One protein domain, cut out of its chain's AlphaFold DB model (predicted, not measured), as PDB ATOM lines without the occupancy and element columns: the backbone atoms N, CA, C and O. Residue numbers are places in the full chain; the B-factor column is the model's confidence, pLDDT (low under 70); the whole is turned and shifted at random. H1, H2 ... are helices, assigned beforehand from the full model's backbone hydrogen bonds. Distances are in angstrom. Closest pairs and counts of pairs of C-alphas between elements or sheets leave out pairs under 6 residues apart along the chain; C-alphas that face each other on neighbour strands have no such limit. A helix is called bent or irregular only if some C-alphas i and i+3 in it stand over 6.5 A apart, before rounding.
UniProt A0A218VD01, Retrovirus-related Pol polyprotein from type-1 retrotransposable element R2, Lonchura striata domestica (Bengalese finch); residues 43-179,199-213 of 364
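What this domain is: This is residues 43 to 179 and 199 to 213 of the 364 residues of the protein "Retrovirus-related Pol polyprotein from type-1 retrotransposable element R2" of Lonchura striata domestica (Bengalese finch) (UniProt A0A218VD01). The domain is a long, loosely built rod of helices in two overlapping stretches. In the first, the bent helix H1 runs lengthwise, H2 folds back to reach H1a with its last residues, and H7 stands off H1a by one end, about perpendicular to it; in the second, H4 carries the rod on to its far end, where H5 turns the corner and H6 folds back along H4. The printed part has 152 residues with seven named helices, in the order H1 to H7, and no named strand; the class is all helix. It is loose, with a radius of gyration of the C-alphas of 19.7 A and spans of 68 by 29 by 26 A.

How they stand to each other: H1, residues 44 to 76, was assigned as one helix by its hydrogen bonds but is bent: C-alphas 64 and 67 are 6.8 A apart. Its arms H1a, residues 44 to 64, and H1b, residues 67 to 76, stand at a shallow tilt of 31 degrees. H2, residues 81 to 98, touches H1a with residues 95 to 98 alone, closest at the C-alphas of Ala 55 and Trp 98, 5.0 A, at a shallow tilt of 27 degrees, opposite ways. H3, residues 108 to 111, is close to H2 but not clearly touching it, the closest C-alphas being those of Arg 92 and Leu 110, 7.5 A. The hub is H4, residues 124 to 140, which touches four other helices. The closest C-alphas of H4 and H1b are those of Gln 132 and Asp 75, 5.8 A, at a steep tilt of 47 degrees, the same way. H4 touches H2 with residues 124 to 125 alone, Ala 125 to Leu 84 being 5.2 A between C-alphas. H5, residues 145 to 153, touches H4 at Lys 148 and Ala 140, whose C-alphas are closest, 6.2 A. H6, residues 156 to 166, touches H4 at a shallow tilt of 28 degrees, opposite ways, closest at the C-alphas of Leu 163 and Pro 129, 4.9 A. H7, residues 199 to 209, touches H1a about perpendicular, at 82 degrees, closest at the C-alphas of Arg 200 and Leu 49, 6.4 A. Helix packing is mostly crossed, but only just: 2 of 6 touching pairs with a tilt are shallow. Every O i to N i+4 pair is within hydrogen-bond range in H1a, H1b, H2 and H6; H4 has 11 of 13, H5 4 of 5 and H7 5 of 7, while H3 is too short for one.

Where its parts are: H1a begins at C-alpha 44, (347.467, 470.826, 358.711), and is 30.0 A long; H1b is 14.3 A. H2 is 25.6 A long and H4 24.0 A, ending at C-alpha 140, (402.334, 479.036, 338.891). H4 is neither bent nor irregular, but only just: C-alphas 126 and 129 are 6.4 A apart. H7, 15.7 A long, ends at C-alpha 209, (363.692, 489.758, 358.728), and is only just irregular, with C-alphas 200 and 203 6.9 A apart.

The domain as a whole: The two C-alphas farthest apart are those of Leu 43 and Asp 145, 68.1 A. Residues 180 to 198 are not printed, and C-alphas 179 and 199 are 46.8 A apart across the cut. The link from H3 to H4, 12 residues, is long. The mean pLDDT of the printed part is 71.8, and 51 residues are under 70, among them residues 43 to 56, 145 to 156 and 199 to 207.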
ATOM      1  N   LEU A  43     346.582 466.475 360.314       47.44
ATOM      2  CA  LEU A  43     346.498 467.795 360.931       47.44
ATOM      3  C   LEU A  43     347.340 468.778 360.097       47.44
ATOM      4  O   LEU A  43     348.548 468.565 359.960       47.44
ATOM      5  N   PRO A  44     346.748 469.858 359.544       54.72
ATOM      6  CA  PRO A  44     347.467 470.826 358.711       54.72
ATOM      7  C   PRO A  44     348.707 471.411 359.406       54.72
ATOM      8  O   PRO A  44     349.688 471.747 358.750       54.72
ATOM      9  N   GLU A  45     348.681 471.491 360.737       46.22
ATOM     10  CA  GLU A  45     349.769 471.998 361.577       46.22
ATOM     11  C   GLU A  45     350.956 471.026 361.671       46.22
ATOM     12  O   GLU A  45     352.106 471.461 361.607       46.22
ATOM     13  N   VAL A  46     350.696 469.714 361.750       47.44
ATOM     14  CA  VAL A  46     351.741 468.675 361.751       47.44
ATOM     15  C   VAL A  46     352.376 468.579 360.371       47.44
ATOM     16  O   VAL A  46     353.597 468.542 360.274       47.44
ATOM     17  N   ASN A  47     351.576 468.652 359.303       49.81
ATOM     18  CA  ASN A  47     352.111 468.714 357.944       49.81
ATOM     19  C   ASN A  47     352.958 469.970 357.735       49.81
ATOM     20  O   ASN A  47     354.071 469.857 357.238       49.81
ATOM     21  N   ALA A  48     352.507 471.151 358.168       49.75
ATOM     22  CA  ALA A  48     353.301 472.377 358.062       49.75
ATOM     23  C   ALA A  48     354.637 472.288 358.825       49.75
ATOM     24  O   ALA A  48     355.662 472.755 358.325       49.75
ATOM     25  N   LEU A  49     354.645 471.662 360.008       48.16
ATOM     26  CA  LEU A  49     355.863 471.402 360.780       48.16
ATOM     27  C   LEU A  49     356.776 470.385 360.090       48.16
ATOM     28  O   LEU A  49     357.971 470.642 359.967       48.16
ATOM     29  N   LEU A  50     356.222 469.278 359.595       50.31
ATOM     30  CA  LEU A  50     356.956 468.254 358.861       50.31
ATOM     31  C   LEU A  50     357.581 468.855 357.592       50.31
ATOM     32  O   LEU A  50     358.780 468.716 357.374       50.31
ATOM     33  N   PHE A  51     356.808 469.609 356.805       57.03
ATOM     34  CA  PHE A  51     357.282 470.322 355.616       57.03
ATOM     35  C   PHE A  51     358.388 471.329 355.947       57.03
ATOM     36  O   PHE A  51     359.391 471.368 355.238       57.03
ATOM     37  N   ALA A  52     358.258 472.099 357.032       52.12
ATOM     38  CA  ALA A  52     359.289 473.045 357.460       52.12
ATOM     39  C   ALA A  52     360.580 472.345 357.922       52.12
ATOM     40  O   ALA A  52     361.677 472.817 357.620       52.12
ATOM     41  N   ILE A  53     360.464 471.204 358.611       56.34
ATOM     42  CA  ILE A  53     361.609 470.365 358.993       56.34
ATOM     43  C   ILE A  53     362.283 469.809 357.732       56.34
ATOM     44  O   ILE A  53     363.488 469.988 357.560       56.34
ATOM     45  N   TYR A  54     361.514 469.239 356.799       64.56
ATOM     46  CA  TYR A  54     362.030 468.745 355.519       64.56
ATOM     47  C   TYR A  54     362.700 469.845 354.688       64.56
ATOM     48  O   TYR A  54     363.732 469.597 354.068       64.56
ATOM     49  N   ALA A  55     362.149 471.058 354.666       65.50
ATOM     50  CA  ALA A  55     362.719 472.185 353.934       65.50
ATOM     51  C   ALA A  55     364.110 472.571 354.450       65.50
ATOM     52  O   ALA A  55     365.023 472.791 353.657       65.50
ATOM     53  N   LEU A  56     364.285 472.615 355.772       65.88
ATOM     54  CA  LEU A  56     365.567 472.965 356.384       65.88
ATOM     55  C   LEU A  56     366.601 471.852 356.225       65.88
ATOM     56  O   LEU A  56     367.735 472.127 355.837       65.88
ATOM     57  N   VAL A  57     366.183 470.593 356.385       70.06
ATOM     58  CA  VAL A  57     367.034 469.430 356.099       70.06
ATOM     59  C   VAL A  57     367.528 469.461 354.648       70.06
ATOM     60  O   VAL A  57     368.712 469.251 354.401       70.06
ATOM     61  N   LYS A  58     366.673 469.816 353.678       74.94
ATOM     62  CA  LYS A  58     367.092 469.995 352.274       74.94
ATOM     63  C   LYS A  58     368.149 471.087 352.117       74.94
ATOM     64  O   LYS A  58     369.103 470.901 351.365       74.94
ATOM     65  N   THR A  59     368.004 472.216 352.817       75.81
ATOM     66  CA  THR A  59     368.994 473.301 352.745       75.81
ATOM     67  C   THR A  59     370.327 472.928 353.388       75.81
ATOM     68  O   THR A  59     371.371 473.337 352.879       75.81
ATOM     69  N   ASP A  60     370.315 472.122 354.447       72.44
ATOM     70  CA  ASP A  60     371.539 471.658 355.104       72.44
ATOM     71  C   ASP A  60     372.248 470.584 354.273       72.44
ATOM     72  O   ASP A  60     373.464 470.659 354.090       72.44
ATOM     73  N   ILE A  61     371.503 469.653 353.668       73.81
ATOM     74  CA  ILE A  61     372.050 468.674 352.713       73.81
ATOM     75  C   ILE A  61     372.683 469.391 351.514       73.81
ATOM     76  O   ILE A  61     373.804 469.065 351.118       73.81
ATOM     77  N   LEU A  62     371.994 470.403 350.972       76.69
ATOM     78  CA  LEU A  62     372.496 471.213 349.865       76.69
ATOM     79  C   LEU A  62     373.849 471.848 350.214       76.69
ATOM     80  O   LEU A  62     374.779 471.760 349.418       76.69
ATOM     81  N   LYS A  63     373.987 472.458 351.395       74.94
ATOM     82  CA  LYS A  63     375.243 473.103 351.816       74.94
ATOM     83  C   LYS A  63     376.355 472.122 352.149       74.94
ATOM     84  O   LYS A  63     377.510 472.414 351.867       74.94
ATOM     85  N   THR A  64     376.012 470.995 352.761       71.31
ATOM     86  CA  THR A  64     376.997 470.049 353.297       71.31
ATOM     87  C   THR A  64     377.563 469.144 352.210       71.31
ATOM     88  O   THR A  64     378.752 468.844 352.224       71.31
ATOM     89  N   TYR A  65     376.735 468.729 351.248       72.75
ATOM     90  CA  TYR A  65     377.116 467.708 350.269       72.75
ATOM     91  C   TYR A  65     377.046 468.219 348.832       72.75
ATOM     92  O   TYR A  65     378.004 468.093 348.074       72.75
ATOM     93  N   THR A  66     375.924 468.829 348.447       73.62
ATOM     94  CA  THR A  66     375.673 469.165 347.040       73.62
ATOM     95  C   THR A  66     376.513 470.349 346.556       73.62
ATOM     96  O   THR A  66     377.102 470.269 345.482       73.62
ATOM     97  N   LEU A  67     376.599 471.438 347.329       77.31
ATOM     98  CA  LEU A  67     377.390 472.617 346.964       77.31
ATOM     99  C   LEU A  67     378.893 472.305 346.902       77.31
ATOM    100  O   LEU A  67     379.487 472.644 345.883       77.31
ATOM    101  N   PRO A  68     379.521 471.627 347.888       75.88
ATOM    102  CA  PRO A  68     380.930 471.247 347.790       75.88
ATOM    103  C   PRO A  68     381.234 470.369 346.572       75.88
ATOM    104  O   PRO A  68     382.213 470.611 345.872       75.88
ATOM    105  N   TRP A  69     380.363 469.400 346.269       78.19
ATOM    106  CA  TRP A  69     380.499 468.555 345.080       78.19
ATOM    107  C   TRP A  69     380.388 469.356 343.772       78.19
ATOM    108  O   TRP A  69     381.223 469.206 342.880       78.19
ATOM    109  N   LEU A  70     379.409 470.265 343.672       77.44
ATOM    110  CA  LEU A  70     379.256 471.154 342.514       77.44
ATOM    111  C   LEU A  70     380.451 472.098 342.347       77.44
ATOM    112  O   LEU A  70     380.912 472.293 341.226       77.44
ATOM    113  N   ILE A  71     380.959 472.666 343.445       76.00
ATOM    114  CA  ILE A  71     382.143 473.532 343.440       76.00
ATOM    115  C   ILE A  71     383.353 472.752 342.934       76.00
ATOM    116  O   ILE A  71     384.075 473.261 342.087       76.00
ATOM    117  N   TYR A  72     383.548 471.516 343.398       75.75
ATOM    118  CA  TYR A  72     384.647 470.671 342.939       75.75
ATOM    119  C   TYR A  72     384.581 470.423 341.427       75.75
ATOM    120  O   TYR A  72     385.553 470.688 340.722       75.75
ATOM    121  N   ILE A  73     383.435 469.976 340.902       73.19
ATOM    122  CA  ILE A  73     383.283 469.714 339.461       73.19
ATOM    123  C   ILE A  73     383.471 470.995 338.649       73.19
ATOM    124  O   ILE A  73     384.167 470.985 337.633       73.19
ATOM    125  N   ALA A  74     382.859 472.095 339.086       74.44
ATOM    126  CA  ALA A  74     382.917 473.362 338.374       74.44
ATOM    127  C   ALA A  74     384.293 474.035 338.456       74.44
ATOM    128  O   ALA A  74     384.657 474.774 337.551       74.44
ATOM    129  N   ASP A  75     385.078 473.766 339.500       70.06
ATOM    130  CA  ASP A  75     386.475 474.183 339.557       70.06
ATOM    131  C   ASP A  75     387.273 473.461 338.462       70.06
ATOM    132  O   ASP A  75     387.965 474.108 337.674       70.06
ATOM    133  N   HIS A  76     387.148 472.134 338.367       69.06
ATOM    134  CA  HIS A  76     387.920 471.290 337.439       69.06
ATOM    135  C   HIS A  76     387.452 471.356 335.979       69.06
ATOM    136  O   HIS A  76     388.138 470.846 335.097       69.06
ATOM    137  N   SER A  77     386.309 471.982 335.705       69.06
ATOM    138  CA  SER A  77     385.786 472.170 334.351       69.06
ATOM    139  C   SER A  77     385.803 473.646 333.950       69.06
ATOM    140  O   SER A  77     385.603 474.540 334.770       69.06
ATOM    141  N   GLU A  78     386.029 473.935 332.667       64.56
ATOM    142  CA  GLU A  78     385.957 475.300 332.126       64.56
ATOM    143  C   GLU A  78     384.495 475.749 331.957       64.56
ATOM    144  O   GLU A  78     383.965 475.903 330.851       64.56
ATOM    145  N   VAL A  79     383.794 475.922 333.078       70.00
ATOM    146  CA  VAL A  79     382.374 476.277 333.073       70.00
ATOM    147  C   VAL A  79     382.187 477.742 332.680       70.00
ATOM    148  O   VAL A  79     382.708 478.658 333.315       70.00
ATOM    149  N   LYS A  80     381.379 477.987 331.643       76.50
ATOM    150  CA  LYS A  80     380.995 479.347 331.232       76.50
ATOM    151  C   LYS A  80     380.151 480.030 332.314       76.50
ATOM    152  O   LYS A  80     379.244 479.419 332.877       76.50
ATOM    153  N   THR A  81     380.357 481.333 332.509       77.31
ATOM    154  CA  THR A  81     379.644 482.153 333.509       77.31
ATOM    155  C   THR A  81     378.118 482.050 333.398       77.31
ATOM    156  O   THR A  81     377.452 481.851 334.407       77.31
ATOM    157  N   GLY A  82     377.558 482.061 332.181       78.38
ATOM    158  CA  GLY A  82     376.105 481.935 331.991       78.38
ATOM    159  C   GLY A  82     375.519 480.598 332.477       78.38
ATOM    160  O   GLY A  82     374.378 480.548 332.936       78.38
ATOM    161  N   LEU A  83     376.302 479.511 332.441       82.25
ATOM    162  CA  LEU A  83     375.875 478.222 332.992       82.25
ATOM    163  C   LEU A  83     375.874 478.256 334.530       82.25
ATOM    164  O   LEU A  83     374.927 477.765 335.140       82.25
ATOM    165  N   LEU A  84     376.874 478.895 335.149       81.56
ATOM    166  CA  LEU A  84     376.924 479.098 336.604       81.56
ATOM    167  C   LEU A  84     375.766 479.963 337.110       81.56
ATOM    168  O   LEU A  84     375.137 479.618 338.105       81.56
ATOM    169  N   GLU A  85     375.427 481.036 336.398       85.50
ATOM    170  CA  GLU A  85     374.277 481.889 336.726       85.50
ATOM    171  C   GLU A  85     372.949 481.134 336.607       85.50
ATOM    172  O   GLU A  85     372.073 481.268 337.462       85.50
ATOM    173  N   THR A  86     372.815 480.283 335.586       85.75
ATOM    174  CA  THR A  86     371.635 479.423 335.417       85.75
ATOM    175  C   THR A  86     371.512 478.412 336.561       85.75
ATOM    176  O   THR A  86     370.409 478.161 337.052       85.75
ATOM    177  N   LEU A  87     372.630 477.835 337.011       83.06
ATOM    178  CA  LEU A  87     372.660 476.933 338.165       83.06
ATOM    179  C   LEU A  87     372.309 477.667 339.462       83.06
ATOM    180  O   LEU A  87     371.445 477.196 340.200       83.06
ATOM    181  N   ASP A  88     372.893 478.844 339.701       86.31
ATOM    182  CA  ASP A  88     372.557 479.696 340.846       86.31
ATOM    183  C   ASP A  88     371.066 480.065 340.851       86.31
ATOM    184  O   ASP A  88     370.430 480.044 341.907       86.31
ATOM    185  N   GLN A  89     370.485 480.350 339.680       87.19
ATOM    186  CA  GLN A  89     369.057 480.627 339.537       87.19
ATOM    187  C   GLN A  89     368.204 479.398 339.873       87.19
ATOM    188  O   GLN A  89     367.224 479.524 340.604       87.19
ATOM    189  N   LYS A  90     368.575 478.203 339.396       84.56
ATOM    190  CA  LYS A  90     367.867 476.952 339.723       84.56
ATOM    191  C   LYS A  90     367.922 476.642 341.217       84.56
ATOM    192  O   LYS A  90     366.887 476.344 341.810       84.56
ATOM    193  N   ILE A  91     369.103 476.760 341.828       83.81
ATOM    194  CA  ILE A  91     369.299 476.553 343.270       83.81
ATOM    195  C   ILE A  91     368.448 477.553 344.057       83.81
ATOM    196  O   ILE A  91     367.719 477.166 344.966       83.81
ATOM    197  N   ARG A  92     368.481 478.832 343.677       86.69
ATOM    198  CA  ARG A  92     367.680 479.891 344.299       86.69
ATOM    199  C   ARG A  92     366.185 479.611 344.213       86.69
ATOM    200  O   ARG A  92     365.504 479.733 345.226       86.69
ATOM    201  N   THR A  93     365.676 479.260 343.034       85.00
ATOM    202  CA  THR A  93     364.254 478.951 342.845       85.00
ATOM    203  C   THR A  93     363.847 477.760 343.710       85.00
ATOM    204  O   THR A  93     362.904 477.884 344.487       85.00
ATOM    205  N   ALA A  94     364.620 476.669 343.686       82.62
ATOM    206  CA  ALA A  94     364.353 475.487 344.503       82.62
ATOM    207  C   ALA A  94     364.366 475.805 346.008       82.62
ATOM    208  O   ALA A  94     363.467 475.402 346.738       82.62
ATOM    209  N   VAL A  95     365.340 476.586 346.482       82.31
ATOM    210  CA  VAL A  95     365.425 476.982 347.896       82.31
ATOM    211  C   VAL A  95     364.266 477.898 348.295       82.31
ATOM    212  O   VAL A  95     363.694 477.717 349.371       82.31
ATOM    213  N   LYS A  96     363.880 478.856 347.440       84.12
ATOM    214  CA  LYS A  96     362.699 479.704 347.681       84.12
ATOM    215  C   LYS A  96     361.424 478.865 347.756       84.12
ATOM    216  O   LYS A  96     360.606 479.113 348.638       84.12
ATOM    217  N   GLU A  97     361.279 477.856 346.901       82.25
ATOM    218  CA  GLU A  97     360.152 476.918 346.929       82.25
ATOM    219  C   GLU A  97     360.138 476.064 348.200       82.25
ATOM    220  O   GLU A  97     359.108 476.001 348.871       82.25
ATOM    221  N   TRP A  98     361.273 475.461 348.576       81.00
ATOM    222  CA  TRP A  98     361.386 474.641 349.789       81.00
ATOM    223  C   TRP A  98     361.032 475.441 351.039       81.00
ATOM    224  O   TRP A  98     360.310 474.957 351.902       81.00
ATOM    225  N   LEU A  99     361.508 476.683 351.120       75.12
ATOM    226  CA  LEU A  99     361.240 477.580 352.239       75.12
ATOM    227  C   LEU A  99     359.885 478.298 352.113       75.12
ATOM    228  O   LEU A  99     359.530 479.095 352.978       75.12
ATOM    229  N   HIS A 100     359.095 478.063 351.064       76.81
ATOM    230  CA  HIS A 100     357.847 478.794 350.817       76.81
ATOM    231  C   HIS A 100     358.029 480.325 350.899       76.81
ATOM    232  O   HIS A 100     357.235 481.033 351.538       76.81
ATOM    233  N   LEU A 101     359.129 480.825 350.334       78.56
ATOM    234  CA  LEU A 101     359.416 482.247 350.174       78.56
ATOM    235  C   LEU A 101     358.756 482.749 348.890       78.56
ATOM    236  O   LEU A 101     358.631 482.011 347.914       78.56
ATOM    237  N   LEU A 102     358.346 484.019 348.867       75.31
ATOM    238  CA  LEU A 102     357.817 484.597 347.634       75.31
ATOM    239  C   LEU A 102     358.922 484.680 346.564       75.31
ATOM    240  O   LEU A 102     360.067 484.989 346.910       75.31
ATOM    241  N   PRO A 103     358.604 484.502 345.268       76.44
ATOM    242  CA  PRO A 103     359.595 484.604 344.192       76.44
ATOM    243  C   PRO A 103     360.337 485.950 344.172       76.44
ATOM    244  O   PRO A 103     361.542 485.990 343.926       76.44
ATOM    245  N   CYS A 104     359.643 487.037 344.530       75.62
ATOM    246  CA  CYS A 104     360.179 488.397 344.627       75.62
ATOM    247  C   CYS A 104     361.057 488.661 345.865       75.62
ATOM    248  O   CYS A 104     361.527 489.780 346.048       75.62
ATOM    249  N   THR A 105     361.283 487.661 346.726       79.81
ATOM    250  CA  THR A 105     362.165 487.805 347.894       79.81
ATOM    251  C   THR A 105     363.582 488.150 347.444       79.81
ATOM    252  O   THR A 105     364.100 487.512 346.526       79.81
ATOM    253  N   CYS A 106     364.208 489.125 348.109       79.75
ATOM    254  CA  CYS A 106     365.575 489.554 347.819       79.75
ATOM    255  C   CYS A 106     366.570 488.391 347.945       79.75
ATOM    256  O   CYS A 106     366.588 487.673 348.946       79.75
ATOM    257  N   ASP A 107     367.436 488.245 346.946       83.12
ATOM    258  CA  ASP A 107     368.381 487.130 346.862       83.12
ATOM    259  C   ASP A 107     369.530 487.241 347.864       83.12
ATOM    260  O   ASP A 107     370.119 486.229 348.244       83.12
ATOM    261  N   ALA A 108     369.801 488.450 348.365       79.00
ATOM    262  CA  ALA A 108     370.752 488.665 349.451       79.00
ATOM    263  C   ALA A 108     370.403 487.810 350.683       79.00
ATOM    264  O   ALA A 108     371.287 487.296 351.352       79.00
ATOM    265  N   ILE A 109     369.118 487.534 350.919       77.69
ATOM    266  CA  ILE A 109     368.639 486.705 352.040       77.69
ATOM    267  C   ILE A 109     369.003 485.221 351.865       77.69
ATOM    268  O   ILE A 109     368.871 484.411 352.776       77.69
ATOM    269  N   LEU A 110     369.474 484.809 350.698       82.25
ATOM    270  CA  LEU A 110     369.981 483.454 350.513       82.25
ATOM    271  C   LEU A 110     371.496 483.420 350.670       82.25
ATOM    272  O   LEU A 110     372.011 482.473 351.257       82.25
ATOM    273  N   TYR A 111     372.187 484.454 350.188       81.81
ATOM    274  CA  TYR A 111     373.646 484.473 350.081       81.81
ATOM    275  C   TYR A 111     374.375 485.132 351.261       81.81
ATOM    276  O   TYR A 111     375.554 484.853 351.470       81.81
ATOM    277  N   SER A 112     373.710 485.993 352.038       78.69
ATOM    278  CA  SER A 112     374.313 486.654 353.204       78.69
ATOM    279  C   SER A 112     374.774 485.654 354.260       78.69
ATOM    280  O   SER A 112     374.191 484.580 354.408       78.69
ATOM    281  N   SER A 113     375.806 486.034 355.016       70.38
ATOM    282  CA  SER A 113     376.443 485.182 356.020       70.38
ATOM    283  C   SER A 113     375.435 484.631 357.031       70.38
ATOM    284  O   SER A 113     374.507 485.315 357.464       70.38
ATOM    285  N   THR A 114     375.659 483.400 357.484       68.25
ATOM    286  CA  THR A 114     374.866 482.813 358.569       68.25
ATOM    287  C   THR A 114     375.067 483.531 359.906       68.25
ATOM    288  O   THR A 114     374.168 483.496 360.744       68.25
ATOM    289  N   ARG A 115     376.174 484.280 360.080       63.09
ATOM    290  CA  ARG A 115     376.374 485.215 361.210       63.09
ATOM    291  C   ARG A 115     375.264 486.253 361.302       63.09
ATOM    292  O   ARG A 115     374.819 486.586 362.397       63.09
ATOM    293  N   ASP A 116     374.765 486.686 360.151       61.22
ATOM    294  CA  ASP A 116     373.681 487.652 360.057       61.22
ATOM    295  C   ASP A 116     372.315 486.989 360.298       61.22
ATOM    296  O   ASP A 116     371.288 487.630 360.109       61.22
ATOM    297  N   GLY A 117     372.257 485.715 360.713       59.47
ATOM    298  CA  GLY A 117     371.020 484.964 360.957       59.47
ATOM    299  C   GLY A 117     370.268 484.583 359.681       59.47
ATOM    300  O   GLY A 117     369.044 484.443 359.707       59.47
ATOM    301  N   VAL A 118     370.993 484.478 358.567       69.94
ATOM    302  CA  VAL A 118     370.474 484.236 357.216       69.94
ATOM    303  C   VAL A 118     370.971 482.880 356.682       69.94
ATOM    304  O   VAL A 118     371.672 482.158 357.392       69.94
ATOM    305  N   LEU A 119     370.587 482.474 355.463       72.25
ATOM    306  CA  LEU A 119     370.854 481.115 354.985       72.25
ATOM    307  C   LEU A 119     372.333 480.853 354.667       72.25
ATOM    308  O   LEU A 119     372.775 479.731 354.881       72.25
ATOM    309  N   GLY A 120     373.107 481.822 354.172       75.56
ATOM    310  CA  GLY A 120     374.530 481.620 353.855       75.56
ATOM    311  C   GLY A 120     374.795 480.561 352.789       75.56
ATOM    312  O   GLY A 120     375.718 479.765 352.925       75.56
ATOM    313  N   ILE A 121     373.972 480.515 351.744       81.62
ATOM    314  CA  ILE A 121     374.274 479.739 350.540       81.62
ATOM    315  C   ILE A 121     375.416 480.426 349.796       81.62
ATOM    316  O   ILE A 121     375.444 481.643 349.641       81.62
ATOM    317  N   THR A 122     376.356 479.644 349.289       79.69
ATOM    318  CA  THR A 122     377.428 480.160 348.443       79.69
ATOM    319  C   THR A 122     376.907 480.447 347.035       79.69
ATOM    320  O   THR A 122     376.326 479.570 346.400       79.69
ATOM    321  N   LYS A 123     377.137 481.661 346.524       82.06
ATOM    322  CA  LYS A 123     376.869 481.997 345.118       82.06
ATOM    323  C   LYS A 123     377.965 481.395 344.235       82.06
ATOM    324  O   LYS A 123     379.118 481.824 344.322       82.06
ATOM    325  N   LEU A 124     377.621 480.426 343.389       80.69
ATOM    326  CA  LEU A 124     378.583 479.690 342.563       80.69
ATOM    327  C   LEU A 124     379.276 480.610 341.555       80.69
ATOM    328  O   LEU A 124     380.501 480.580 341.447       80.69
ATOM    329  N   ALA A 125     378.515 481.487 340.893       81.31
ATOM    330  CA  ALA A 125     379.051 482.431 339.914       81.31
ATOM    331  C   ALA A 125     380.051 483.435 340.518       81.31
ATOM    332  O   ALA A 125     380.883 483.965 339.793       81.31
ATOM    333  N   GLY A 126     379.984 483.687 341.833       76.75
ATOM    334  CA  GLY A 126     380.957 484.528 342.539       76.75
ATOM    335  C   GLY A 126     382.146 483.741 343.093       76.75
ATOM    336  O   GLY A 126     383.283 484.199 343.010       76.75
ATOM    337  N   LEU A 127     381.909 482.542 343.642       79.81
ATOM    338  CA  LEU A 127     382.964 481.761 344.288       79.81
ATOM    339  C   LEU A 127     383.886 481.066 343.279       79.81
ATOM    340  O   LEU A 127     385.102 481.110 343.454       79.81
ATOM    341  N   ILE A 128     383.347 480.409 342.251       78.50
ATOM    342  CA  ILE A 128     384.138 479.535 341.365       78.50
ATOM    343  C   ILE A 128     385.273 480.292 340.663       78.50
ATOM    344  O   ILE A 128     386.402 479.803 340.730       78.50
ATOM    345  N   PRO A 129     385.063 481.502 340.100       78.56
ATOM    346  CA  PRO A 129     386.162 482.269 339.518       78.56
ATOM    347  C   PRO A 129     387.286 482.565 340.520       78.56
ATOM    348  O   PRO A 129     388.462 482.485 340.170       78.56
ATOM    349  N   SER A 130     386.945 482.816 341.791       74.31
ATOM    350  CA  SER A 130     387.934 483.029 342.860       74.31
ATOM    351  C   SER A 130     388.723 481.756 343.203       74.31
ATOM    352  O   SER A 130     389.910 481.818 343.525       74.31
ATOM    353  N   VAL A 131     388.083 480.584 343.148       73.88
ATOM    354  CA  VAL A 131     388.726 479.290 343.424       73.88
ATOM    355  C   VAL A 131     389.656 478.914 342.268       73.88
ATOM    356  O   VAL A 131     390.816 478.582 342.519       73.88
ATOM    357  N   GLN A 132     389.199 479.083 341.024       74.88
ATOM    358  CA  GLN A 132     389.994 478.826 339.822       74.88
ATOM    359  C   GLN A 132     391.208 479.761 339.735       74.88
ATOM    360  O   GLN A 132     392.316 479.292 339.478       74.88
ATOM    361  N   ALA A 133     391.041 481.058 340.025       74.81
ATOM    362  CA  ALA A 133     392.156 482.008 340.075       74.81
ATOM    363  C   ALA A 133     393.209 481.597 341.122       74.81
ATOM    364  O   ALA A 133     394.397 481.517 340.806       74.81
ATOM    365  N   ARG A 134     392.776 481.223 342.338       75.50
ATOM    366  CA  ARG A 134     393.672 480.698 343.389       75.50
ATOM    367  C   ARG A 134     394.375 479.404 342.986       75.50
ATOM    368  O   ARG A 134     395.496 479.155 343.422       75.50
ATOM    369  N   ARG A 135     393.727 478.536 342.207       73.94
ATOM    370  CA  ARG A 135     394.362 477.318 341.691       73.94
ATOM    371  C   ARG A 135     395.445 477.656 340.673       73.94
ATOM    372  O   ARG A 135     396.553 477.160 340.821       73.94
ATOM    373  N   LEU A 136     395.151 478.506 339.689       74.00
ATOM    374  CA  LEU A 136     396.132 478.927 338.681       74.00
ATOM    375  C   LEU A 136     397.373 479.544 339.335       74.00
ATOM    376  O   LEU A 136     398.493 479.206 338.968       74.00
ATOM    377  N   HIS A 137     397.169 480.364 340.364       74.50
ATOM    378  CA  HIS A 137     398.253 480.931 341.158       74.50
ATOM    379  C   HIS A 137     399.111 479.868 341.861       74.50
ATOM    380  O   HIS A 137     400.334 479.900 341.779       74.50
ATOM    381  N   ARG A 138     398.478 478.870 342.494       73.69
ATOM    382  CA  ARG A 138     399.192 477.750 343.129       73.69
ATOM    383  C   ARG A 138     399.991 476.914 342.129       73.69
ATOM    384  O   ARG A 138     401.086 476.479 342.458       73.69
ATOM    385  N   ILE A 139     399.465 476.699 340.920       72.25
ATOM    386  CA  ILE A 139     400.193 475.973 339.867       72.25
ATOM    387  C   ILE A 139     401.391 476.809 339.391       72.25
ATOM    388  O   ILE A 139     402.473 476.257 339.217       72.25
ATOM    389  N   ALA A 140     401.241 478.132 339.265       71.50
ATOM    390  CA  ALA A 140     402.334 479.036 338.891       71.50
ATOM    391  C   ALA A 140     403.476 479.076 339.925       71.50
ATOM    392  O   ALA A 140     404.633 479.261 339.557       71.50
ATOM    393  N   GLN A 141     403.162 478.856 341.203       72.62
ATOM    394  CA  GLN A 141     404.136 478.777 342.300       72.62
ATOM    395  C   GLN A 141     404.702 477.367 342.534       72.62
ATOM    396  O   GLN A 141     405.527 477.181 343.428       72.62
ATOM    397  N   SER A 142     404.271 476.367 341.758       68.75
ATOM    398  CA  SER A 142     404.786 475.000 341.867       68.75
ATOM    399  C   SER A 142     406.291 474.952 341.581       68.75
ATOM    400  O   SER A 142     406.800 475.684 340.735       68.75
ATOM    401  N   SER A 143     407.018 474.064 342.259       71.00
ATOM    402  CA  SER A 143     408.446 473.826 342.013       71.00
ATOM    403  C   SER A 143     408.724 473.035 340.730       71.00
ATOM    404  O   SER A 143     409.881 472.888 340.360       71.00
ATOM    405  N   ASP A 144     407.688 472.508 340.073       72.75
ATOM    406  CA  ASP A 144     407.807 471.698 338.859       72.75
ATOM    407  C   ASP A 144     407.989 472.574 337.604       72.75
ATOM    408  O   ASP A 144     407.085 473.314 337.197       72.75
ATOM    409  N   ASP A 145     409.161 472.475 336.975       66.94
ATOM    410  CA  ASP A 145     409.540 473.260 335.798       66.94
ATOM    411  C   ASP A 145     408.700 472.924 334.554       66.94
ATOM    412  O   ASP A 145     408.423 473.809 333.740       66.94
ATOM    413  N   MET A 146     408.201 471.687 334.428       63.09
ATOM    414  CA  MET A 146     407.330 471.302 333.310       63.09
ATOM    415  C   MET A 146     405.979 472.018 333.379       63.09
ATOM    416  O   MET A 146     405.426 472.400 332.345       63.09
ATOM    417  N   MET A 147     405.461 472.245 334.590       64.62
ATOM    418  CA  MET A 147     404.231 473.011 334.791       64.62
ATOM    419  C   MET A 147     404.437 474.489 334.475       64.62
ATOM    420  O   MET A 147     403.606 475.068 333.783       64.62
ATOM    421  N   LYS A 148     405.570 475.085 334.859       63.09
ATOM    422  CA  LYS A 148     405.886 476.480 334.499       63.09
ATOM    423  C   LYS A 148     405.986 476.681 332.987       63.09
ATOM    424  O   LYS A 148     405.345 477.583 332.452       63.09
ATOM    425  N   CYS A 149     406.696 475.798 332.281       63.72
ATOM    426  CA  CYS A 149     406.816 475.873 330.822       63.72
ATOM    427  C   CYS A 149     405.478 475.673 330.089       63.72
ATOM    428  O   CYS A 149     405.286 476.220 329.001       63.72
ATOM    429  N   PHE A 150     404.555 474.884 330.651       64.88
ATOM    430  CA  PHE A 150     403.198 474.740 330.115       64.88
ATOM    431  C   PHE A 150     402.372 476.014 330.354       64.88
ATOM    432  O   PHE A 150     401.678 476.485 329.452       64.88
ATOM    433  N   LEU A 151     402.513 476.620 331.538       61.97
ATOM    434  CA  LEU A 151     401.789 477.831 331.915       61.97
ATOM    435  C   LEU A 151     402.218 479.091 331.136       61.97
ATOM    436  O   LEU A 151     401.414 480.000 330.963       61.97
ATOM    437  N   GLU A 152     403.464 479.169 330.666       60.81
ATOM    438  CA  GLU A 152     403.938 480.293 329.837       60.81
ATOM    439  C   GLU A 152     403.369 480.268 328.407       60.81
ATOM    440  O   GLU A 152     403.282 481.307 327.750       60.81
ATOM    441  N   LYS A 153     402.976 479.088 327.908       57.56
ATOM    442  CA  LYS A 153     402.458 478.908 326.540       57.56
ATOM    443  C   LYS A 153     400.955 479.144 326.438       57.56
ATOM    444  O   LYS A 153     400.486 479.705 325.444       57.56
ATOM    445  N   ASP A 154     400.208 478.732 327.453       60.53
ATOM    446  CA  ASP A 154     398.776 478.988 327.543       60.53
ATOM    447  C   ASP A 154     398.544 480.409 328.063       60.53
ATOM    448  O   ASP A 154     399.242 480.883 328.948       60.53
ATOM    449  N   ARG A 155     397.564 481.134 327.510       66.56
ATOM    450  CA  ARG A 155     397.265 482.552 327.818       66.56
ATOM    451  C   ARG A 155     396.701 482.761 329.239       66.56
ATOM    452  O   ARG A 155     395.651 483.377 329.428       66.56
ATOM    453  N   ILE A 156     397.379 482.247 330.256       69.75
ATOM    454  CA  ILE A 156     396.930 482.134 331.640       69.75
ATOM    455  C   ILE A 156     396.879 483.479 332.333       69.75
ATOM    456  O   ILE A 156     395.986 483.688 333.145       69.75
ATOM    457  N   GLU A 157     397.718 484.441 331.953       73.06
ATOM    458  CA  GLU A 157     397.532 485.819 332.409       73.06
ATOM    459  C   GLU A 157     396.166 486.376 332.018       73.06
ATOM    460  O   GLU A 157     395.508 487.041 332.814       73.06
ATOM    461  N   GLN A 158     395.739 486.126 330.776       77.88
ATOM    462  CA  GLN A 158     394.462 486.623 330.267       77.88
ATOM    463  C   GLN A 158     393.305 485.907 330.968       77.88
ATOM    464  O   GLN A 158     392.313 486.544 331.329       77.88
ATOM    465  N   LEU A 159     393.455 484.603 331.217       76.81
ATOM    466  CA  LEU A 159     392.495 483.813 331.979       76.81
ATOM    467  C   LEU A 159     392.414 484.266 333.446       76.81
ATOM    468  O   LEU A 159     391.317 484.482 333.951       76.81
ATOM    469  N   HIS A 160     393.548 484.492 334.109       76.81
ATOM    470  CA  HIS A 160     393.632 484.985 335.485       76.81
ATOM    471  C   HIS A 160     393.008 486.378 335.620       76.81
ATOM    472  O   HIS A 160     392.151 486.580 336.477       76.81
ATOM    473  N   LYS A 161     393.343 487.307 334.710       80.12
ATOM    474  CA  LYS A 161     392.724 488.643 334.622       80.12
ATOM    475  C   LYS A 161     391.200 488.536 334.490       80.12
ATOM    476  O   LYS A 161     390.467 489.213 335.207       80.12
ATOM    477  N   LYS A 162     390.715 487.650 333.613       82.12
ATOM    478  CA  LYS A 162     389.277 487.415 333.411       82.12
ATOM    479  C   LYS A 162     388.600 486.856 334.666       82.12
ATOM    480  O   LYS A 162     387.545 487.356 335.048       82.12
ATOM    481  N   LEU A 163     389.194 485.852 335.311       77.12
ATOM    482  CA  LEU A 163     388.644 485.220 336.515       77.12
ATOM    483  C   LEU A 163     388.654 486.167 337.723       77.12
ATOM    484  O   LEU A 163     387.687 486.187 338.481       77.12
ATOM    485  N   TRP A 164     389.690 486.997 337.865       78.06
ATOM    486  CA  TRP A 164     389.793 488.022 338.908       78.06
ATOM    487  C   TRP A 164     388.661 489.048 338.820       78.06
ATOM    488  O   TRP A 164     387.955 489.289 339.799       78.06
ATOM    489  N   ILE A 165     388.428 489.594 337.622       79.69
ATOM    490  CA  ILE A 165     387.336 490.548 337.378       79.69
ATOM    491  C   ILE A 165     385.977 489.882 337.642       79.69
ATOM    492  O   ILE A 165     385.100 490.479 338.261       79.69
ATOM    493  N   GLN A 166     385.800 488.624 337.224       74.88
ATOM    494  CA  GLN A 166     384.562 487.871 337.462       74.88
ATOM    495  C   GLN A 166     384.304 487.567 338.943       74.88
ATOM    496  O   GLN A 166     383.149 487.532 339.361       74.88
ATOM    497  N   ALA A 167     385.356 487.392 339.744       70.88
ATOM    498  CA  ALA A 167     385.259 487.231 341.193       70.88
ATOM    499  C   ALA A 167     384.925 488.547 341.932       70.88
ATOM    500  O   ALA A 167     384.726 488.525 343.145       70.88
ATOM    501  N   GLY A 168     384.847 489.679 341.218       70.38
ATOM    502  CA  GLY A 168     384.586 491.002 341.786       70.38
ATOM    503  C   GLY A 168     385.845 491.764 342.210       70.38
ATOM    504  O   GLY A 168     385.739 492.693 343.006       70.38
ATOM    505  N   GLY A 169     387.023 491.370 341.715       73.12
ATOM    506  CA  GLY A 169     388.276 492.085 341.949       73.12
ATOM    507  C   GLY A 169     388.408 493.356 341.102       73.12
ATOM    508  O   GLY A 169     387.861 493.454 340.000       73.12
ATOM    509  N   ASP A 170     389.170 494.329 341.604       76.38
ATOM    510  CA  ASP A 170     389.393 495.600 340.912       76.38
ATOM    511  C   ASP A 170     390.236 495.417 339.644       76.38
ATOM    512  O   ASP A 170     391.313 494.819 339.667       76.38
ATOM    513  N   SER A 171     389.790 496.019 338.538       72.25
ATOM    514  CA  SER A 171     390.507 495.995 337.252       72.25
ATOM    515  C   SER A 171     391.820 496.782 337.268       72.25
ATOM    516  O   SER A 171     392.671 496.567 336.408       72.25
ATOM    517  N   LYS A 172     391.983 497.692 338.235       74.94
ATOM    518  CA  LYS A 172     393.173 498.542 338.396       74.94
ATOM    519  C   LYS A 172     394.287 497.867 339.200       74.94
ATOM    520  O   LYS A 172     395.449 498.167 338.964       74.94
ATOM    521  N   ASN A 173     393.931 496.948 340.101       73.88
ATOM    522  CA  ASN A 173     394.850 496.249 341.000       73.88
ATOM    523  C   ASN A 173     394.730 494.739 340.765       73.88
ATOM    524  O   ASN A 173     394.094 494.029 341.544       73.88
ATOM    525  N   ILE A 174     395.295 494.255 339.658       70.75
ATOM    526  CA  ILE A 174     395.311 492.823 339.343       70.75
ATOM    527  C   ILE A 174     396.625 492.241 339.871       70.75
ATOM    528  O   ILE A 174     397.679 492.657 339.390       70.75
ATOM    529  N   PRO A 175     396.590 491.287 340.819       72.62
ATOM    530  CA  PRO A 175     397.800 490.634 341.296       72.62
ATOM    531  C   PRO A 175     398.516 489.910 340.153       72.62
ATOM    532  O   PRO A 175     397.889 489.173 339.381       72.62
ATOM    533  N   SER A 176     399.831 490.102 340.055       74.25
ATOM    534  CA  SER A 176     400.677 489.294 339.181       74.25
ATOM    535  C   SER A 176     400.609 487.837 339.631       74.25
ATOM    536  O   SER A 176     400.794 487.534 340.808       74.25
ATOM    537  N   ILE A 177     400.366 486.908 338.703       69.38
ATOM    538  CA  ILE A 177     400.202 485.489 339.054       69.38
ATOM    539  C   ILE A 177     401.501 484.853 339.592       69.38
ATOM    540  O   ILE A 177     401.436 483.835 340.274       69.38
ATOM    541  N   TRP A 178     402.651 485.477 339.323       68.50
ATOM    542  CA  TRP A 178     404.006 485.062 339.720       68.50
ATOM    543  C   TRP A 178     404.497 485.670 341.039       68.50
ATOM    544  O   TRP A 178     405.514 485.226 341.564       68.50
ATOM    545  N   GLU A 179     403.819 486.683 341.576       65.88
ATOM    546  CA  GLU A 179     404.202 487.296 342.853       65.88
ATOM    547  C   GLU A 179     403.616 486.489 344.019       65.88
ATOM    548  O   GLU A 179     402.535 485.922 343.905       65.88
ATOM    549  N   HIS A 199     364.238 474.883 364.657       52.16
ATOM    550  CA  HIS A 199     363.952 474.692 363.222       52.16
ATOM    551  C   HIS A 199     362.535 475.163 362.830       52.16
ATOM    552  O   HIS A 199     362.357 475.888 361.854       52.16
ATOM    553  N   ARG A 200     361.525 474.892 363.671       56.06
ATOM    554  CA  ARG A 200     360.129 475.339 363.469       56.06
ATOM    555  C   ARG A 200     359.922 476.862 363.389       56.06
ATOM    556  O   ARG A 200     358.935 477.314 362.820       56.06
ATOM    557  N   LYS A 201     360.802 477.668 363.993       60.34
ATOM    558  CA  LYS A 201     360.693 479.143 364.060       60.34
ATOM    559  C   LYS A 201     361.585 479.853 363.050       60.34
ATOM    560  O   LYS A 201     361.373 481.038 362.794       60.34
ATOM    561  N   LEU A 202     362.562 479.150 362.484       61.62
ATOM    562  CA  LEU A 202     363.555 479.732 361.592       61.62
ATOM    563  C   LEU A 202     362.913 480.312 360.331       61.62
ATOM    564  O   LEU A 202     363.219 481.438 359.949       61.62
ATOM    565  N   LEU A 203     361.961 479.595 359.731       61.75
ATOM    566  CA  LEU A 203     361.303 480.080 358.525       61.75
ATOM    567  C   LEU A 203     360.534 481.386 358.768       61.75
ATOM    568  O   LEU A 203     360.631 482.340 357.996       61.75
ATOM    569  N   THR A 204     359.793 481.443 359.871       65.69
ATOM    570  CA  THR A 204     359.077 482.650 360.288       65.69
ATOM    571  C   THR A 204     360.048 483.791 360.587       65.69
ATOM    572  O   THR A 204     359.800 484.920 360.174       65.69
ATOM    573  N   ALA A 205     361.181 483.506 361.235       63.59
ATOM    574  CA  ALA A 205     362.218 484.499 361.504       63.59
ATOM    575  C   ALA A 205     362.823 485.075 360.211       63.59
ATOM    576  O   ALA A 205     362.970 486.291 360.106       63.59
ATOM    577  N   LEU A 206     363.099 484.232 359.209       62.62
ATOM    578  CA  LEU A 206     363.576 484.674 357.894       62.62
ATOM    579  C   LEU A 206     362.542 485.563 357.197       62.62
ATOM    580  O   LEU A 206     362.887 486.642 356.720       62.62
ATOM    581  N   LYS A 207     361.264 485.162 357.195       67.38
ATOM    582  CA  LYS A 207     360.174 485.955 356.599       67.38
ATOM    583  C   LYS A 207     359.989 487.313 357.284       67.38
ATOM    584  O   LYS A 207     359.741 488.309 356.607       67.38
ATOM    585  N   LEU A 208     360.127 487.364 358.609       70.06
ATOM    586  CA  LEU A 208     360.051 488.605 359.383       70.06
ATOM    587  C   LEU A 208     361.248 489.524 359.105       70.06
ATOM    588  O   LEU A 208     361.043 490.707 358.857       70.06
ATOM    589  N   ARG A 209     362.476 488.987 359.065       66.94
ATOM    590  CA  ARG A 209     363.692 489.758 358.728       66.94
ATOM    591  C   ARG A 209     363.663 490.312 357.308       66.94
ATOM    592  O   ARG A 209     364.073 491.439 357.074       66.94
ATOM    593  N   ALA A 210     363.146 489.524 356.374       65.06
ATOM    594  CA  ALA A 210     362.951 489.916 354.986       65.06
ATOM    595  C   ALA A 210     361.800 490.920 354.785       65.06
ATOM    596  O   ALA A 210     361.602 491.396 353.669       65.06
ATOM    597  N   ASN A 211     361.004 491.192 355.827       69.00
ATOM    598  CA  ASN A 211     359.748 491.937 355.751       69.00
ATOM    599  C   ASN A 211     358.785 491.412 354.657       69.00
ATOM    600  O   ASN A 211     358.115 492.183 353.970       69.00
ATOM    601  N   ILE A 212     358.739 490.084 354.490       68.06
ATOM    602  CA  ILE A 212     357.840 489.355 353.567       68.06
ATOM    603  C   ILE A 212     356.829 488.482 354.316       68.06
ATOM    604  O   ILE A 212     356.171 487.617 353.733       68.06
ATOM    605  N   TYR A 213     356.754 488.632 355.639       75.38
ATOM    606  CA  TYR A 213     355.735 487.955 356.425       75.38
ATOM    607  C   TYR A 213     354.349 488.335 355.868       75.38
ATOM    608  O   TYR A 213     354.154 489.504 355.536       75.38
TER     609      TYR A 213